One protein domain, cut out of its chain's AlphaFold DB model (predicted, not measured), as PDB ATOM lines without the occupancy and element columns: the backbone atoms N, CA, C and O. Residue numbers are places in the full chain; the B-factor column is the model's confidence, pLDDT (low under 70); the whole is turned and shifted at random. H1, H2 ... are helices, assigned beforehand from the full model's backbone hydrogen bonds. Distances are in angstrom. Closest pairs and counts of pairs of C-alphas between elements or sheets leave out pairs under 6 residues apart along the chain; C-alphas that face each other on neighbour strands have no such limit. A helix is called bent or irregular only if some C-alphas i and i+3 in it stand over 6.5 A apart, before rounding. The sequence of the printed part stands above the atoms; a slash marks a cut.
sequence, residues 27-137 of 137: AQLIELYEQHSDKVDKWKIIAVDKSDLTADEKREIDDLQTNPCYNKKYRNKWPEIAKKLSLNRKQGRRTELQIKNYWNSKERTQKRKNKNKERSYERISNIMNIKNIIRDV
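What this domain is: This is residues 27 to 137 of the 137 residues of the protein "Myb-like domain-containing protein" of Rhizophagus irregularis (UniProt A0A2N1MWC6). One long helix, H6, makes the longest axis, and five short helices gather round its first part as a loose two-part head. On one side of that end lies the pair H1 and H2, on the other the cluster H3, H4 and H5, while residues 107 to 137, of which 107 to 135 belong to H6, stick out as a bare arm. The printed part has 111 residues with six named helices, H1 to H6 in chain order, and no named strand; the class is all helix. The whole is extended, with a radius of gyration of the C-alphas of 22.1 A, and its flat outline spans 76 by 44 by 17 A.

Where its parts are: Find C-alpha 27 at (-157.022, 1.784, -92.154), where H1, residues 27 to 35, begins. Next come H2, residues 42 to 51, 13.8 A long, and H3, residues 55 to 66, 16.4 A long. H4, residues 68 to 74, is only just irregular: C-alphas 69 and 72 are 6.7 A apart. H5 holds residues 78 to 86. Then look for C-alpha 96 at (-168.161, -18.016, -93.246); from there H6, residues 96 to 135, runs 58.8 A to C-alpha 135 at (-223.373, -19.472, -73.133).

How they stand to each other: Start with H1 and H2, which touch at a steep tilt of 45 degrees, opposite ways; their closest C-alphas, Leu 32 and Ile 46, are 6.2 A apart. H2 is apart from H3 and close to but not clearly touching H6, with the closest C-alphas, Ser 51 and Gln 98, at 6.3 A. H3 and H4 touch only at the corner, about perpendicular at 81 degrees, closest at the C-alphas of Gln 65 and Asn 71, 5.1 A. H3 touches H5, closest at the C-alphas of Glu 57 and Leu 85, 6.6 A, at 38 degrees, a tilt only just steep. H5 touches residues 96 to 100 of H6, closest at the C-alphas of Trp 78 and Glu 96, 5.2 A; the tilt of 69.6 degrees is steep, only just short of about perpendicular. H1 and H6 are apart. In H1, H2, H3, H5 and H6 every O i to N i+4 pair is within hydrogen-bond range; in H4 1 of 3 is, beside 2 of 4 O i to N i+3 pairs.

The domain as a whole: The C-alphas farthest apart are those of Ala 27 and Val 137, the chain's last residue, at 76.4 A. Without the free stretch, the body spans 47 by 25 by 17 A. The printed part has no cut and no long link. Look at the B-factor column: the mean pLDDT of the printed part is 76.7, and residues 45 to 52, 88 to 93, 118, 120 and 130 to 137 are under 70.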
ATOM      1  N   ALA A  27    -156.474   0.444 -91.915       76.06
ATOM      2  CA  ALA A  27    -157.022   1.784 -92.154       76.06
ATOM      3  C   ALA A  27    -158.479   1.904 -91.669       76.06
ATOM      4  O   ALA A  27    -158.837   2.854 -90.975       76.06
ATOM      5  N   GLN A  28    -159.304   0.887 -91.941       70.81
ATOM      6  CA  GLN A  28    -160.678   0.822 -91.433       70.81
ATOM      7  C   GLN A  28    -160.742   0.641 -89.911       70.81
ATOM      8  O   GLN A  28    -161.703   1.073 -89.282       70.81
ATOM      9  N   LEU A  29    -159.756  -0.033 -89.301       74.75
ATOM     10  CA  LEU A  29    -159.694  -0.160 -87.842       74.75
ATOM     11  C   LEU A  29    -159.432   1.196 -87.188       74.75
ATOM     12  O   LEU A  29    -160.058   1.507 -86.177       74.75
ATOM     13  N   ILE A  30    -158.520   1.973 -87.771       79.94
ATOM     14  CA  ILE A  30    -158.139   3.303 -87.298       79.94
ATOM     15  C   ILE A  30    -159.328   4.262 -87.417       79.94
ATOM     16  O   ILE A  30    -159.692   4.892 -86.429       79.94
ATOM     17  N   GLU A  31    -160.006   4.292 -88.567       80.31
ATOM     18  CA  GLU A  31    -161.182   5.148 -88.783       80.31
ATOM     19  C   GLU A  31    -162.319   4.842 -87.787       80.31
ATOM     20  O   GLU A  31    -162.867   5.741 -87.146       80.31
ATOM     21  N   LEU A  32    -162.635   3.557 -87.584       75.88
ATOM     22  CA  LEU A  32    -163.654   3.134 -86.616       75.88
ATOM     23  C   LEU A  32    -163.242   3.422 -85.164       75.88
ATOM     24  O   LEU A  32    -164.094   3.687 -84.314       75.88
ATOM     25  N   TYR A  33    -161.942   3.362 -84.866       80.56
ATOM     26  CA  TYR A  33    -161.422   3.745 -83.559       80.56
ATOM     27  C   TYR A  33    -161.611   5.239 -83.305       80.56
ATOM     28  O   TYR A  33    -162.054   5.603 -82.219       80.56
ATOM     29  N   GLU A  34    -161.335   6.094 -84.290       85.44
ATOM     30  CA  GLU A  34    -161.541   7.540 -84.172       85.44
ATOM     31  C   GLU A  34    -163.021   7.880 -83.940       85.44
ATOM     32  O   GLU A  34    -163.341   8.613 -83.000       85.44
ATOM     33  N   GLN A  35    -163.930   7.261 -84.704       80.06
ATOM     34  CA  GLN A  35    -165.385   7.475 -84.614       80.06
ATOM     35  C   GLN A  35    -166.025   7.045 -83.286       80.06
ATOM     36  O   GLN A  35    -167.114   7.511 -82.940       80.06
ATOM     37  N   HIS A  36    -165.412   6.108 -82.563       78.25
ATOM     38  CA  HIS A  36    -165.937   5.581 -81.298       78.25
ATOM     39  C   HIS A  36    -164.952   5.733 -80.142       78.25
ATOM     40  O   HIS A  36    -165.091   5.063 -79.118       78.25
ATOM     41  N   SER A  37    -163.950   6.597 -80.298       81.81
ATOM     42  CA  SER A  37    -162.857   6.777 -79.338       81.81
ATOM     43  C   SER A  37    -163.352   7.155 -77.936       81.81
ATOM     44  O   SER A  37    -162.768   6.721 -76.936       81.81
ATOM     45  N   ASP A  38    -164.464   7.886 -77.891       85.31
ATOM     46  CA  ASP A  38    -165.188   8.413 -76.737       85.31
ATOM     47  C   ASP A  38    -166.042   7.369 -75.992       85.31
ATOM     48  O   ASP A  38    -166.418   7.578 -74.837       85.31
ATOM     49  N   LYS A  39    -166.331   6.214 -76.606       81.44
ATOM     50  CA  LYS A  39    -167.197   5.182 -76.016       81.44
ATOM     51  C   LYS A  39    -166.404   4.165 -75.194       81.44
ATOM     52  O   LYS A  39    -165.409   3.599 -75.642       81.44
ATOM     53  N   VAL A  40    -166.914   3.826 -74.008       81.81
ATOM     54  CA  VAL A  40    -166.325   2.785 -73.138       81.81
ATOM     55  C   VAL A  40    -166.379   1.402 -73.804       81.81
ATOM     56  O   VAL A  40    -165.401   0.657 -73.781       81.81
ATOM     57  N   ASP A  41    -167.476   1.100 -74.500       81.00
ATOM     58  CA  ASP A  41    -167.683  -0.162 -75.222       81.00
ATOM     59  C   ASP A  41    -167.118  -0.146 -76.659       81.00
ATOM     60  O   ASP A  41    -167.498  -0.976 -77.488       81.00
ATOM     61  N   LYS A  42    -166.199   0.774 -76.987       75.81
ATOM     62  CA  LYS A  42    -165.691   0.984 -78.357       75.81
ATOM     63  C   LYS A  42    -165.217  -0.282 -79.053       75.81
ATOM     64  O   LYS A  42    -165.635  -0.548 -80.168       75.81
ATOM     65  N   TRP A  43    -164.437  -1.132 -78.387       73.38
ATOM     66  CA  TRP A  43    -163.946  -2.376 -78.990       73.38
ATOM     67  C   TRP A  43    -165.067  -3.359 -79.320       73.38
ATOM     68  O   TRP A  43    -164.977  -4.096 -80.298       73.38
ATOM     69  N   LYS A  44    -166.147  -3.347 -78.534       71.31
ATOM     70  CA  LYS A  44    -167.335  -4.161 -78.783       71.31
ATOM     71  C   LYS A  44    -168.127  -3.620 -79.972       71.31
ATOM     72  O   LYS A  44    -168.594  -4.411 -80.779       71.31
ATOM     73  N   ILE A  45    -168.230  -2.299 -80.100       62.38
ATOM     74  CA  ILE A  45    -168.889  -1.632 -81.231       62.38
ATOM     75  C   ILE A  45    -168.086  -1.855 -82.518       62.38
ATOM     76  O   ILE A  45    -168.636  -2.361 -83.484       62.38
ATOM     77  N   ILE A  46    -166.774  -1.614 -82.497       62.69
ATOM     78  CA  ILE A  46    -165.862  -1.825 -83.634       62.69
ATOM     79  C   ILE A  46    -165.874  -3.293 -84.086       62.69
ATOM     80  O   ILE A  46    -165.884  -3.585 -85.283       62.69
ATOM     81  N   ALA A  47    -165.907  -4.239 -83.138       63.34
ATOM     82  CA  ALA A  47    -166.031  -5.659 -83.454       63.34
ATOM     83  C   ALA A  47    -167.386  -6.000 -84.094       63.34
ATOM     84  O   ALA A  47    -167.430  -6.855 -84.976       63.34
ATOM     85  N   VAL A  48    -168.472  -5.338 -83.678       58.78
ATOM     86  CA  VAL A  48    -169.805  -5.502 -84.272       58.78
ATOM     87  C   VAL A  48    -169.858  -4.881 -85.670       58.78
ATOM     88  O   VAL A  48    -170.235  -5.587 -86.599       58.78
ATOM     89  N   ASP A  49    -169.362  -3.659 -85.860       53.88
ATOM     90  CA  ASP A  49    -169.367  -2.955 -87.152       53.88
ATOM     91  C   ASP A  49    -168.501  -3.647 -88.209       53.88
ATOM     92  O   ASP A  49    -168.937  -3.848 -89.342       53.88
ATOM     93  N   LYS A  50    -167.310  -4.144 -87.842       59.19
ATOM     94  CA  LYS A  50    -166.520  -5.006 -88.745       59.19
ATOM     95  C   LYS A  50    -167.196  -6.355 -89.013       59.19
ATOM     96  O   LYS A  50    -166.920  -7.002 -90.031       59.19
ATOM     97  N   SER A  51    -168.068  -6.815 -88.113       57.91
ATOM     98  CA  SER A  51    -168.785  -8.087 -88.252       57.91
ATOM     99  C   SER A  51    -170.094  -7.990 -89.024       57.91
ATOM    100  O   SER A  51    -170.572  -9.018 -89.513       57.91
ATOM    101  N   ASP A  52    -170.661  -6.791 -89.153       67.25
ATOM    102  CA  ASP A  52    -172.028  -6.655 -89.613       67.25
ATOM    103  C   ASP A  52    -172.120  -6.745 -91.134       67.25
ATOM    104  O   ASP A  52    -171.465  -6.032 -91.901       67.25
ATOM    105  N   LEU A  53    -172.936  -7.701 -91.571       76.81
ATOM    106  CA  LEU A  53    -173.366  -7.837 -92.954       76.81
ATOM    107  C   LEU A  53    -174.288  -6.663 -93.299       76.81
ATOM    108  O   LEU A  53    -175.209  -6.345 -92.531       76.81
ATOM    109  N   THR A  54    -174.068  -6.051 -94.460       82.94
ATOM    110  CA  THR A  54    -174.938  -4.991 -94.977       82.94
ATOM    111  C   THR A  54    -176.339  -5.540 -95.251       82.94
ATOM    112  O   THR A  54    -176.553  -6.754 -95.334       82.94
ATOM    113  N   ALA A  55    -177.329  -4.655 -95.381       80.81
ATOM    114  CA  ALA A  55    -178.698  -5.070 -95.684       80.81
ATOM    115  C   ALA A  55    -178.785  -5.857 -97.008       80.81
ATOM    116  O   ALA A  55    -179.491  -6.864 -97.076       80.81
ATOM    117  N   ASP A  56    -178.017  -5.449 -98.019       82.94
ATOM    118  CA  ASP A  56    -177.948  -6.152 -99.302       82.94
ATOM    119  C   ASP A  56    -177.279  -7.521 -99.175       82.94
ATOM    120  O   ASP A  56    -177.800  -8.501 -99.702       82.94
ATOM    121  N   GLU A  57    -176.184  -7.631 -98.414       85.69
ATOM    122  CA  GLU A  57    -175.537  -8.924 -98.158       85.69
ATOM    123  C   GLU A  57    -176.479  -9.875 -97.403       85.69
ATOM    124  O   GLU A  57    -176.549 -11.063 -97.714       85.69
ATOM    125  N   LYS A  58    -177.248  -9.360 -96.435       88.38
ATOM    126  CA  LYS A  58    -178.270 -10.127 -95.705       88.38
ATOM    127  C   LYS A  58    -179.368 -10.636 -96.645       88.38
ATOM    128  O   LYS A  58    -179.741 -11.807 -96.543       88.38
ATOM    129  N   ARG A  59    -179.840  -9.797 -97.577       88.38
ATOM    130  CA  ARG A  59    -180.817 -10.179 -98.613       88.38
ATOM    131  C   ARG A  59    -180.253 -11.257 -99.540       88.38
ATOM    132  O   ARG A  59    -180.901 -12.272 -99.759       88.38
ATOM    133  N   GLU A  60    -179.023 -11.083-100.009       89.62
ATOM    134  CA  GLU A  60    -178.350 -12.053-100.876       89.62
ATOM    135  C   GLU A  60    -178.163 -13.410-100.169       89.62
ATOM    136  O   GLU A  60    -178.398 -14.459-100.768       89.62
ATOM    137  N   ILE A  61    -177.793 -13.424 -98.880       89.25
ATOM    138  CA  ILE A  61    -177.715 -14.665 -98.087       89.25
ATOM    139  C   ILE A  61    -179.075 -15.364 -98.041       89.25
ATOM    140  O   ILE A  61    -179.145 -16.589 -98.171       89.25
ATOM    141  N   ASP A  62    -180.145 -14.597 -97.853       88.94
ATOM    142  CA  ASP A  62    -181.499 -15.130 -97.790       88.94
ATOM    143  C   ASP A  62    -181.923 -15.754 -99.116       88.94
ATOM    144  O   ASP A  62    -182.409 -16.890 -99.118       88.94
ATOM    145  N   ASP A  63    -181.663 -15.074-100.232       89.94
ATOM    146  CA  ASP A  63    -181.930 -15.588-101.573       89.94
ATOM    147  C   ASP A  63    -181.133 -16.869-101.839       89.94
ATOM    148  O   ASP A  63    -181.682 -17.869-102.298       89.94
ATOM    149  N   LEU A  64    -179.850 -16.904-101.473       89.50
ATOM    150  CA  LEU A  64    -178.995 -18.081-101.656       89.50
ATOM    151  C   LEU A  64    -179.433 -19.294-100.823       89.50
ATOM    152  O   LEU A  64    -179.219 -20.433-101.250       89.50
ATOM    153  N   GLN A  65    -180.029 -19.072 -99.650       87.56
ATOM    154  CA  GLN A  65    -180.494 -20.148 -98.771       87.56
ATOM    155  C   GLN A  65    -181.923 -20.607 -99.074       87.56
ATOM    156  O   GLN A  65    -182.217 -21.797 -98.952       87.56
ATOM    157  N   THR A  66    -182.824 -19.694 -99.442       84.88
ATOM    158  CA  THR A  66    -184.258 -19.998 -99.579       84.88
ATOM    159  C   THR A  66    -184.728 -20.168-101.014       84.88
ATOM    160  O   THR A  66    -185.629 -20.973-101.243       84.88
ATOM    161  N   ASN A  67    -184.118 -19.482-101.985       87.25
ATOM    162  CA  ASN A  67    -184.576 -19.544-103.367       87.25
ATOM    163  C   ASN A  67    -184.282 -20.938-103.959       87.25
ATOM    164  O   ASN A  67    -183.112 -21.337-103.989       87.25
ATOM    165  N   PRO A  68    -185.288 -21.678-104.467       85.38
ATOM    166  CA  PRO A  68    -185.107 -23.029-105.006       85.38
ATOM    167  C   PRO A  68    -184.005 -23.136-106.068       85.38
ATOM    168  O   PRO A  68    -183.273 -24.129-106.098       85.38
ATOM    169  N   CYS A  69    -183.834 -22.096-106.890       80.81
ATOM    170  CA  CYS A  69    -182.844 -22.056-107.967       80.81
ATOM    171  C   CYS A  69    -181.397 -22.045-107.447       80.81
ATOM    172  O   CYS A  69    -180.508 -22.635-108.060       80.81
ATOM    173  N   TYR A  70    -181.151 -21.398-106.306       77.50
ATOM    174  CA  TYR A  70    -179.810 -21.244-105.731       77.50
ATOM    175  C   TYR A  70    -179.550 -22.200-104.569       77.50
ATOM    176  O   TYR A  70    -178.414 -22.636-104.375       77.50
ATOM    177  N   ASN A  71    -180.601 -22.594-103.852       78.00
ATOM    178  CA  ASN A  71    -180.543 -23.460-102.682       78.00
ATOM    179  C   ASN A  71    -179.808 -24.776-102.995       78.00
ATOM    180  O   ASN A  71    -178.875 -25.138-102.279       78.00
ATOM    181  N   LYS A  72    -180.093 -25.433-104.129       81.75
ATOM    182  CA  LYS A  72    -179.395 -26.678-104.515       81.75
ATOM    183  C   LYS A  72    -177.867 -26.518-104.576       81.75
ATOM    184  O   LYS A  72    -177.126 -27.463-104.305       81.75
ATOM    185  N   LYS A  73    -177.386 -25.320-104.921       80.81
ATOM    186  CA  LYS A  73    -175.960 -25.012-105.049       80.81
ATOM    187  C   LYS A  73    -175.352 -24.444-103.765       80.81
ATOM    188  O   LYS A  73    -174.209 -24.795-103.484       80.81
ATOM    189  N   TYR A  74    -176.087 -23.627-103.005       83.31
ATOM    190  CA  TYR A  74    -175.549 -22.788-101.921       83.31
ATOM    191  C   TYR A  74    -176.106 -23.082-100.517       83.31
ATOM    192  O   TYR A  74    -175.590 -22.556 -99.528       83.31
ATOM    193  N   ARG A  75    -177.119 -23.941-100.375       85.62
ATOM    194  CA  ARG A  75    -177.701 -24.254 -99.063       85.62
ATOM    195  C   ARG A  75    -176.665 -24.858 -98.127       85.62
ATOM    196  O   ARG A  75    -175.995 -25.822 -98.484       85.62
ATOM    197  N   ASN A  76    -176.546 -24.298 -96.924       83.81
ATOM    198  CA  ASN A  76    -175.523 -24.647 -95.924       83.81
ATOM    199  C   ASN A  76    -174.059 -24.573 -96.411       83.81
ATOM    200  O   ASN A  76    -173.148 -24.991 -95.699       83.81
ATOM    201  N   LYS A  77    -173.820 -24.023 -97.604       86.94
ATOM    202  CA  LYS A  77    -172.511 -23.900 -98.244       86.94
ATOM    203  C   LYS A  77    -171.937 -22.514 -97.989       86.94
ATOM    204  O   LYS A  77    -171.813 -21.658 -98.864       86.94
ATOM    205  N   TRP A  78    -171.673 -22.271 -96.712       86.06
ATOM    206  CA  TRP A  78    -171.240 -20.978 -96.191       86.06
ATOM    207  C   TRP A  78    -169.923 -20.468 -96.792       86.06
ATOM    208  O   TRP A  78    -169.849 -19.266 -97.054       86.06
ATOM    209  N   PRO A  79    -168.913 -21.317 -97.079       79.94
ATOM    210  CA  PRO A  79    -167.710 -20.876 -97.777       79.94
ATOM    211  C   PRO A  79    -167.999 -20.354 -99.188       79.94
ATOM    212  O   PRO A  79    -167.422 -19.343 -99.591       79.94
ATOM    213  N   GLU A  80    -168.889 -21.001 -99.947       85.31
ATOM    214  CA  GLU A  80    -169.280 -20.539-101.282       85.31
ATOM    215  C   GLU A  80    -170.098 -19.248-101.236       85.31
ATOM    216  O   GLU A  80    -169.885 -18.369-102.071       85.31
ATOM    217  N   ILE A  81    -170.981 -19.097-100.247       85.81
ATOM    218  CA  ILE A  81    -171.721 -17.846-100.031       85.81
ATOM    219  C   ILE A  81    -170.753 -16.714 -99.674       85.81
ATOM    220  O   ILE A  81    -170.832 -15.638-100.256       85.81
ATOM    221  N   ALA A  82    -169.782 -16.971 -98.793       85.06
ATOM    222  CA  ALA A  82    -168.738 -16.013 -98.436       85.06
ATOM    223  C   ALA A  82    -167.939 -15.543 -99.651       85.06
ATOM    224  O   ALA A  82    -167.712 -14.345 -99.821       85.06
ATOM    225  N   LYS A  83    -167.544 -16.480-100.521       83.75
ATOM    226  CA  LYS A  83    -166.876 -16.157-101.788       83.75
ATOM    227  C   LYS A  83    -167.773 -15.299-102.681       83.75
ATOM    228  O   LYS A  83    -167.302 -14.293-103.197       83.75
ATOM    229  N   LYS A  84    -169.057 -15.655-102.819       85.00
ATOM    230  CA  LYS A  84    -170.020 -14.915-103.648       85.00
ATOM    231  C   LYS A  84    -170.238 -13.480-103.162       85.00
ATOM    232  O   LYS A  84    -170.209 -12.565-103.971       85.00
ATOM    233  N   LEU A  85    -170.387 -13.278-101.855       83.69
ATOM    234  CA  LEU A  85    -170.548 -11.944-101.261       83.69
ATOM    235  C   LEU A  85    -169.283 -11.091-101.377       83.69
ATOM    236  O   LEU A  85    -169.359  -9.872-101.481       83.69
ATOM    237  N   SER A  86    -168.115 -11.732-101.381       81.81
ATOM    238  CA  SER A  86    -166.832 -11.027-101.447       81.81
ATOM    239  C   SER A  86    -166.395 -10.685-102.873       81.81
ATOM    240  O   SER A  86    -165.469  -9.903-103.035       81.81
ATOM    241  N   LEU A  87    -167.042 -11.243-103.903       78.31
ATOM    242  CA  LEU A  87    -166.650 -11.065-105.310       78.31
ATOM    243  C   LEU A  87    -166.709  -9.603-105.779       78.31
ATOM    244  O   LEU A  87    -165.847  -9.181-106.538       78.31
ATOM    245  N   ASN A  88    -167.687  -8.830-105.303       67.75
ATOM    246  CA  ASN A  88    -167.903  -7.439-105.720       67.75
ATOM    247  C   ASN A  88    -167.501  -6.420-104.640       67.75
ATOM    248  O   ASN A  88    -167.834  -5.238-104.740       67.75
ATOM    249  N   ARG A  89    -166.828  -6.868-103.575       69.25
ATOM    250  CA  ARG A  89    -166.521  -6.032-102.413       69.25
ATOM    251  C   ARG A  89    -165.108  -5.462-102.536       69.25
ATOM    252  O   ARG A  89    -164.154  -6.201-102.738       69.25
ATOM    253  N   LYS A  90    -164.976  -4.139-102.380       63.25
ATOM    254  CA  LYS A  90    -163.668  -3.453-102.323       63.25
ATOM    255  C   LYS A  90    -162.924  -3.694-101.004       63.25
ATOM    256  O   LYS A  90    -161.715  -3.540-100.941       63.25
ATOM    257  N   GLN A  91    -163.662  -4.036 -99.950       57.88
ATOM    258  CA  GLN A  91    -163.139  -4.367 -98.627       57.88
ATOM    259  C   GLN A  91    -162.975  -5.884 -98.495       57.88
ATOM    260  O   GLN A  91    -163.692  -6.628 -99.167       57.88
ATOM    261  N   GLY A  92    -162.077  -6.317 -97.606       64.06
ATOM    262  CA  GLY A  92    -161.685  -7.712 -97.385       64.06
ATOM    263  C   GLY A  92    -162.818  -8.750 -97.326       64.06
ATOM    264  O   GLY A  92    -164.015  -8.460 -97.183       64.06
ATOM    265  N   ARG A  93    -162.422 -10.018 -97.451       65.06
ATOM    266  CA  ARG A  93    -163.335 -11.151 -97.639       65.06
ATOM    267  C   ARG A  93    -164.259 -11.345 -96.430       65.06
ATOM    268  O   ARG A  93    -163.800 -11.477 -95.298       65.06
ATOM    269  N   ARG A  94    -165.570 -11.463 -96.670       76.06
ATOM    270  CA  ARG A  94    -166.532 -11.883 -95.638       76.06
ATOM    271  C   ARG A  94    -166.221 -13.303 -95.185       76.06
ATOM    272  O   ARG A  94    -165.926 -14.182 -95.996       76.06
ATOM    273  N   THR A  95    -166.305 -13.543 -93.884       77.25
ATOM    274  CA  THR A  95    -166.020 -14.861 -93.317       77.25
ATOM    275  C   THR A  95    -167.277 -15.723 -93.299       77.25
ATOM    276  O   THR A  95    -168.397 -15.248 -93.108       77.25
ATOM    277  N   GLU A  96    -167.090 -17.033 -93.442       79.94
ATOM    278  CA  GLU A  96    -168.161 -18.016 -93.246       79.94
ATOM    279  C   GLU A  96    -168.844 -17.850 -91.879       79.94
ATOM    280  O   GLU A  96    -170.059 -18.016 -91.761       79.94
ATOM    281  N   LEU A  97    -168.073 -17.484 -90.851       79.12
ATOM    282  CA  LEU A  97    -168.578 -17.309 -89.496       79.12
ATOM    283  C   LEU A  97    -169.593 -16.163 -89.398       79.12
ATOM    284  O   LEU A  97    -170.630 -16.332 -88.760       79.12
ATOM    285  N   GLN A  98    -169.339 -15.033 -90.065       80.44
ATOM    286  CA  GLN A  98    -170.275 -13.901 -90.113       80.44
ATOM    287  C   GLN A  98    -171.623 -14.329 -90.711       80.44
ATOM    288  O   GLN A  98    -172.681 -14.069 -90.137       80.44
ATOM    289  N   ILE A  99    -171.584 -15.072 -91.820       84.44
ATOM    290  CA  ILE A  99    -172.783 -15.540 -92.528       84.44
ATOM    291  C   ILE A  99    -173.560 -16.548 -91.678       84.44
ATOM    292  O   ILE A  99    -174.777 -16.425 -91.524       84.44
ATOM    293  N   LYS A 100    -172.862 -17.515 -91.068       85.06
ATOM    294  CA  LYS A 100    -173.469 -18.483 -90.143       85.06
ATOM    295  C   LYS A 100    -174.129 -17.793 -88.954       85.06
ATOM    296  O   LYS A 100    -175.236 -18.163 -88.570       85.06
ATOM    297  N   ASN A 101    -173.461 -16.806 -88.360       85.25
ATOM    298  CA  ASN A 101    -173.987 -16.079 -87.208       85.25
ATOM    299  C   ASN A 101    -175.269 -15.321 -87.562       85.25
ATOM    300  O   ASN A 101    -176.246 -15.416 -86.816       85.25
ATOM    301  N   TYR A 102    -175.299 -14.649 -88.718       87.62
ATOM    302  CA  TYR A 102    -176.515 -14.020 -89.233       87.62
ATOM    303  C   TYR A 102    -177.648 -15.039 -89.398       87.62
ATOM    304  O   TYR A 102    -178.725 -14.858 -88.823       87.62
ATOM    305  N   TRP A 103    -177.392 -16.141 -90.111       88.62
ATOM    306  CA  TRP A 103    -178.416 -17.151 -90.383       88.62
ATOM    307  C   TRP A 103    -178.974 -17.775 -89.099       88.62
ATOM    308  O   TRP A 103    -180.188 -17.832 -88.907       88.62
ATOM    309  N   ASN A 104    -178.100 -18.153 -88.163       85.00
ATOM    310  CA  ASN A 104    -178.494 -18.705 -86.867       85.00
ATOM    311  C   ASN A 104    -179.300 -17.703 -86.030       85.00
ATOM    312  O   ASN A 104    -180.272 -18.077 -85.369       85.00
ATOM    313  N   SER A 105    -178.907 -16.426 -86.030       81.56
ATOM    314  CA  SER A 105    -179.641 -15.367 -85.329       81.56
ATOM    315  C   SER A 105    -181.043 -15.179 -85.919       81.56
ATOM    316  O   SER A 105    -182.041 -15.136 -85.187       81.56
ATOM    317  N   LYS A 106    -181.138 -15.166 -87.253       83.81
ATOM    318  CA  LYS A 106    -182.404 -15.075 -87.982       83.81
ATOM    319  C   LYS A 106    -183.307 -16.271 -87.689       83.81
ATOM    320  O   LYS A 106    -184.464 -16.076 -87.318       83.81
ATOM    321  N   GLU A 107    -182.786 -17.492 -87.776       81.44
ATOM    322  CA  GLU A 107    -183.543 -18.718 -87.511       81.44
ATOM    323  C   GLU A 107    -184.096 -18.741 -86.077       81.44
ATOM    324  O   GLU A 107    -185.280 -19.013 -85.862       81.44
ATOM    325  N   ARG A 108    -183.275 -18.376 -85.080       73.00
ATOM    326  CA  ARG A 108    -183.720 -18.257 -83.679       73.00
ATOM    327  C   ARG A 108    -184.835 -17.229 -83.523       73.00
ATOM    328  O   ARG A 108    -185.791 -17.468 -82.785       73.00
ATOM    329  N   THR A 109    -184.723 -16.094 -84.203       77.56
ATOM    330  CA  THR A 109    -185.724 -15.024 -84.142       77.56
ATOM    331  C   THR A 109    -187.047 -15.466 -84.763       77.56
ATOM    332  O   THR A 109    -188.100 -15.247 -84.168       77.56
ATOM    333  N   GLN A 110    -187.006 -16.160 -85.902       76.62
ATOM    334  CA  GLN A 110    -188.203 -16.709 -86.544       76.62
ATOM    335  C   GLN A 110    -188.879 -17.775 -85.675       76.62
ATOM    336  O   GLN A 110    -190.083 -17.699 -85.437       76.62
ATOM    337  N   LYS A 111    -188.109 -18.702 -85.089       73.81
ATOM    338  CA  LYS A 111    -188.646 -19.699 -84.145       73.81
ATOM    339  C   LYS A 111    -189.337 -19.050 -82.944       73.81
ATOM    340  O   LYS A 111    -190.414 -19.485 -82.548       73.81
ATOM    341  N   ARG A 112    -188.757 -17.985 -82.378       72.75
ATOM    342  CA  ARG A 112    -189.374 -17.228 -81.272       72.75
ATOM    343  C   ARG A 112    -190.688 -16.567 -81.688       72.75
ATOM    344  O   ARG A 112    -191.655 -16.640 -80.934       72.75
ATOM    345  N   LYS A 113    -190.737 -15.956 -82.877       74.12
ATOM    346  CA  LYS A 113    -191.967 -15.358 -83.422       74.12
ATOM    347  C   LYS A 113    -193.061 -16.408 -83.611       74.12
ATOM    348  O   LYS A 113    -194.173 -16.197 -83.137       74.12
ATOM    349  N   ASN A 114    -192.731 -17.552 -84.210       72.56
ATOM    350  CA  ASN A 114    -193.685 -18.640 -84.435       72.56
ATOM    351  C   ASN A 114    -194.219 -19.210 -83.117       72.56
ATOM    352  O   ASN A 114    -195.430 -19.298 -82.949       72.56
ATOM    353  N   LYS A 115    -193.346 -19.458 -82.133       72.06
ATOM    354  CA  LYS A 115    -193.754 -19.918 -80.796       72.06
ATOM    355  C   LYS A 115    -194.690 -18.930 -80.091       72.06
ATOM    356  O   LYS A 115    -195.647 -19.327 -79.435       72.06
ATOM    357  N   ASN A 116    -194.424 -17.630 -80.207       72.94
ATOM    358  CA  ASN A 116    -195.310 -16.608 -79.645       72.94
ATOM    359  C   ASN A 116    -196.655 -16.551 -80.381       72.94
ATOM    360  O   ASN A 116    -197.683 -16.310 -79.747       72.94
ATOM    361  N   LYS A 117    -196.654 -16.803 -81.694       72.31
ATOM    362  CA  LYS A 117    -197.863 -16.890 -82.515       72.31
ATOM    363  C   LYS A 117    -198.712 -18.108 -82.129       72.31
ATOM    364  O   LYS A 117    -199.898 -17.943 -81.867       72.31
ATOM    365  N   GLU A 118    -198.114 -19.286 -81.977       69.19
ATOM    366  CA  GLU A 118    -198.782 -20.499 -81.471       69.19
ATOM    367  C   GLU A 118    -199.416 -20.257 -80.096       69.19
ATOM    368  O   GLU A 118    -200.622 -20.420 -79.936       69.19
ATOM    369  N   ARG A 119    -198.652 -19.701 -79.145       72.06
ATOM    370  CA  ARG A 119    -199.175 -19.303 -77.826       72.06
ATOM    371  C   ARG A 119    -200.307 -18.280 -77.901       72.06
ATOM    372  O   ARG A 119    -201.127 -18.196 -76.992       72.06
ATOM    373  N   SER A 120    -200.337 -17.427 -78.924       68.88
ATOM    374  CA  SER A 120    -201.448 -16.491 -79.119       68.88
ATOM    375  C   SER A 120    -202.709 -17.201 -79.610       68.88
ATOM    376  O   SER A 120    -203.777 -16.937 -79.065       68.88
ATOM    377  N   TYR A 121    -202.584 -18.152 -80.540       73.75
ATOM    378  CA  TYR A 121    -203.707 -18.968 -80.998       73.75
ATOM    379  C   TYR A 121    -204.269 -19.850 -79.883       73.75
ATOM    380  O   TYR A 121    -205.479 -19.872 -79.699       73.75
ATOM    381  N   GLU A 122    -203.411 -20.496 -79.087       74.00
ATOM    382  CA  GLU A 122    -203.834 -21.285 -77.919       74.00
ATOM    383  C   GLU A 122    -204.607 -20.429 -76.908       74.00
ATOM    384  O   GLU A 122    -205.681 -20.822 -76.452       74.00
ATOM    385  N   ARG A 123    -204.114 -19.220 -76.600       76.19
ATOM    386  CA  ARG A 123    -204.816 -18.284 -75.707       76.19
ATOM    387  C   ARG A 123    -206.184 -17.881 -76.253       76.19
ATOM    388  O   ARG A 123    -207.152 -17.893 -75.501       76.19
ATOM    389  N   ILE A 124    -206.269 -17.521 -77.534       78.62
ATOM    390  CA  ILE A 124    -207.534 -17.115 -78.168       78.62
ATOM    391  C   ILE A 124    -208.518 -18.290 -78.201       78.62
ATOM    392  O   ILE A 124    -209.679 -18.111 -77.837       78.62
ATOM    393  N   SER A 125    -208.049 -19.482 -78.576       79.38
ATOM    394  CA  SER A 125    -208.845 -20.711 -78.592       79.38
ATOM    395  C   SER A 125    -209.420 -21.018 -77.208       79.38
ATOM    396  O   SER A 125    -210.630 -21.170 -77.068       79.38
ATOM    397  N   ASN A 126    -208.590 -20.984 -76.159       77.38
ATOM    398  CA  ASN A 126    -209.043 -21.199 -74.782       77.38
ATOM    399  C   ASN A 126    -210.089 -20.163 -74.341       77.38
ATOM    400  O   ASN A 126    -211.090 -20.533 -73.732       77.38
ATOM    401  N   ILE A 127    -209.906 -18.879 -74.681       79.56
ATOM    402  CA  ILE A 127    -210.896 -17.826 -74.389       79.56
ATOM    403  C   ILE A 127    -212.227 -18.110 -75.097       79.56
ATOM    404  O   ILE A 127    -213.285 -17.959 -74.488       79.56
ATOM    405  N   MET A 128    -212.198 -18.498 -76.375       77.19
ATOM    406  CA  MET A 128    -213.414 -18.821 -77.128       77.19
ATOM    407  C   MET A 128    -214.128 -20.047 -76.554       77.19
ATOM    408  O   MET A 128    -215.344 -20.016 -76.397       77.19
ATOM    409  N   ASN A 129    -213.377 -21.081 -76.171       76.75
ATOM    410  CA  ASN A 129    -213.942 -22.296 -75.591       76.75
ATOM    411  C   ASN A 129    -214.628 -22.018 -74.240       76.75
ATOM    412  O   ASN A 129    -215.745 -22.466 -74.011       76.75
ATOM    413  N   ILE A 130    -214.017 -21.188 -73.384       67.38
ATOM    414  CA  ILE A 130    -214.630 -20.731 -72.122       67.38
ATOM    415  C   ILE A 130    -215.918 -19.934 -72.381       67.38
ATOM    416  O   ILE A 130    -216.918 -20.137 -71.696       67.38
ATOM    417  N   LYS A 131    -215.920 -19.038 -73.378       66.31
ATOM    418  CA  LYS A 131    -217.118 -18.259 -73.736       66.31
ATOM    419  C   LYS A 131    -218.274 -19.134 -74.220       66.31
ATOM    420  O   LYS A 131    -219.418 -18.774 -73.964       66.31
ATOM    421  N   ASN A 132    -217.988 -20.238 -74.908       63.38
ATOM    422  CA  ASN A 132    -219.018 -21.175 -75.352       63.38
ATOM    423  C   ASN A 132    -219.635 -21.922 -74.163       63.38
ATOM    424  O   ASN A 132    -220.850 -21.960 -74.055       63.38
ATOM    425  N   ILE A 133    -218.821 -22.382 -73.205       62.12
ATOM    426  CA  ILE A 133    -219.316 -23.050 -71.986       62.12
ATOM    427  C   ILE A 133    -220.249 -22.138 -71.173       62.12
ATOM    428  O   ILE A 133    -221.269 -22.595 -70.677       62.12
ATOM    429  N   ILE A 134    -219.928 -20.846 -71.049       58.66
ATOM    430  CA  ILE A 134    -220.756 -19.880 -70.301       58.66
ATOM    431  C   ILE A 134    -222.077 -19.560 -71.028       58.66
ATOM    432  O   ILE A 134    -223.023 -19.127 -70.385       58.66
ATOM    433  N   ARG A 135    -222.149 -19.733 -72.354       56.25
ATOM    434  CA  ARG A 135    -223.373 -19.472 -73.133       56.25
ATOM    435  C   ARG A 135    -224.393 -20.611 -73.083       56.25
ATOM    436  O   ARG A 135    -225.555 -20.346 -73.367       56.25
ATOM    437  N   ASP A 136    -223.959 -21.823 -72.748       53.59
ATOM    438  CA  ASP A 136    -224.799 -23.027 -72.705       53.59
ATOM    439  C   ASP A 136    -225.329 -23.346 -71.283       53.59
ATOM    440  O   ASP A 136    -225.899 -24.417 -71.066       53.59
ATOM    441  N   VAL A 137    -225.149 -22.427 -70.318       51.16
ATOM    442  CA  VAL A 137    -225.693 -22.462 -68.941       51.16
ATOM    443  C   VAL A 137    -226.715 -21.346 -68.771       51.16
ATOM    444  O   VAL A 137    -227.780 -21.620 -68.176       51.16
TER     445      VAL A 137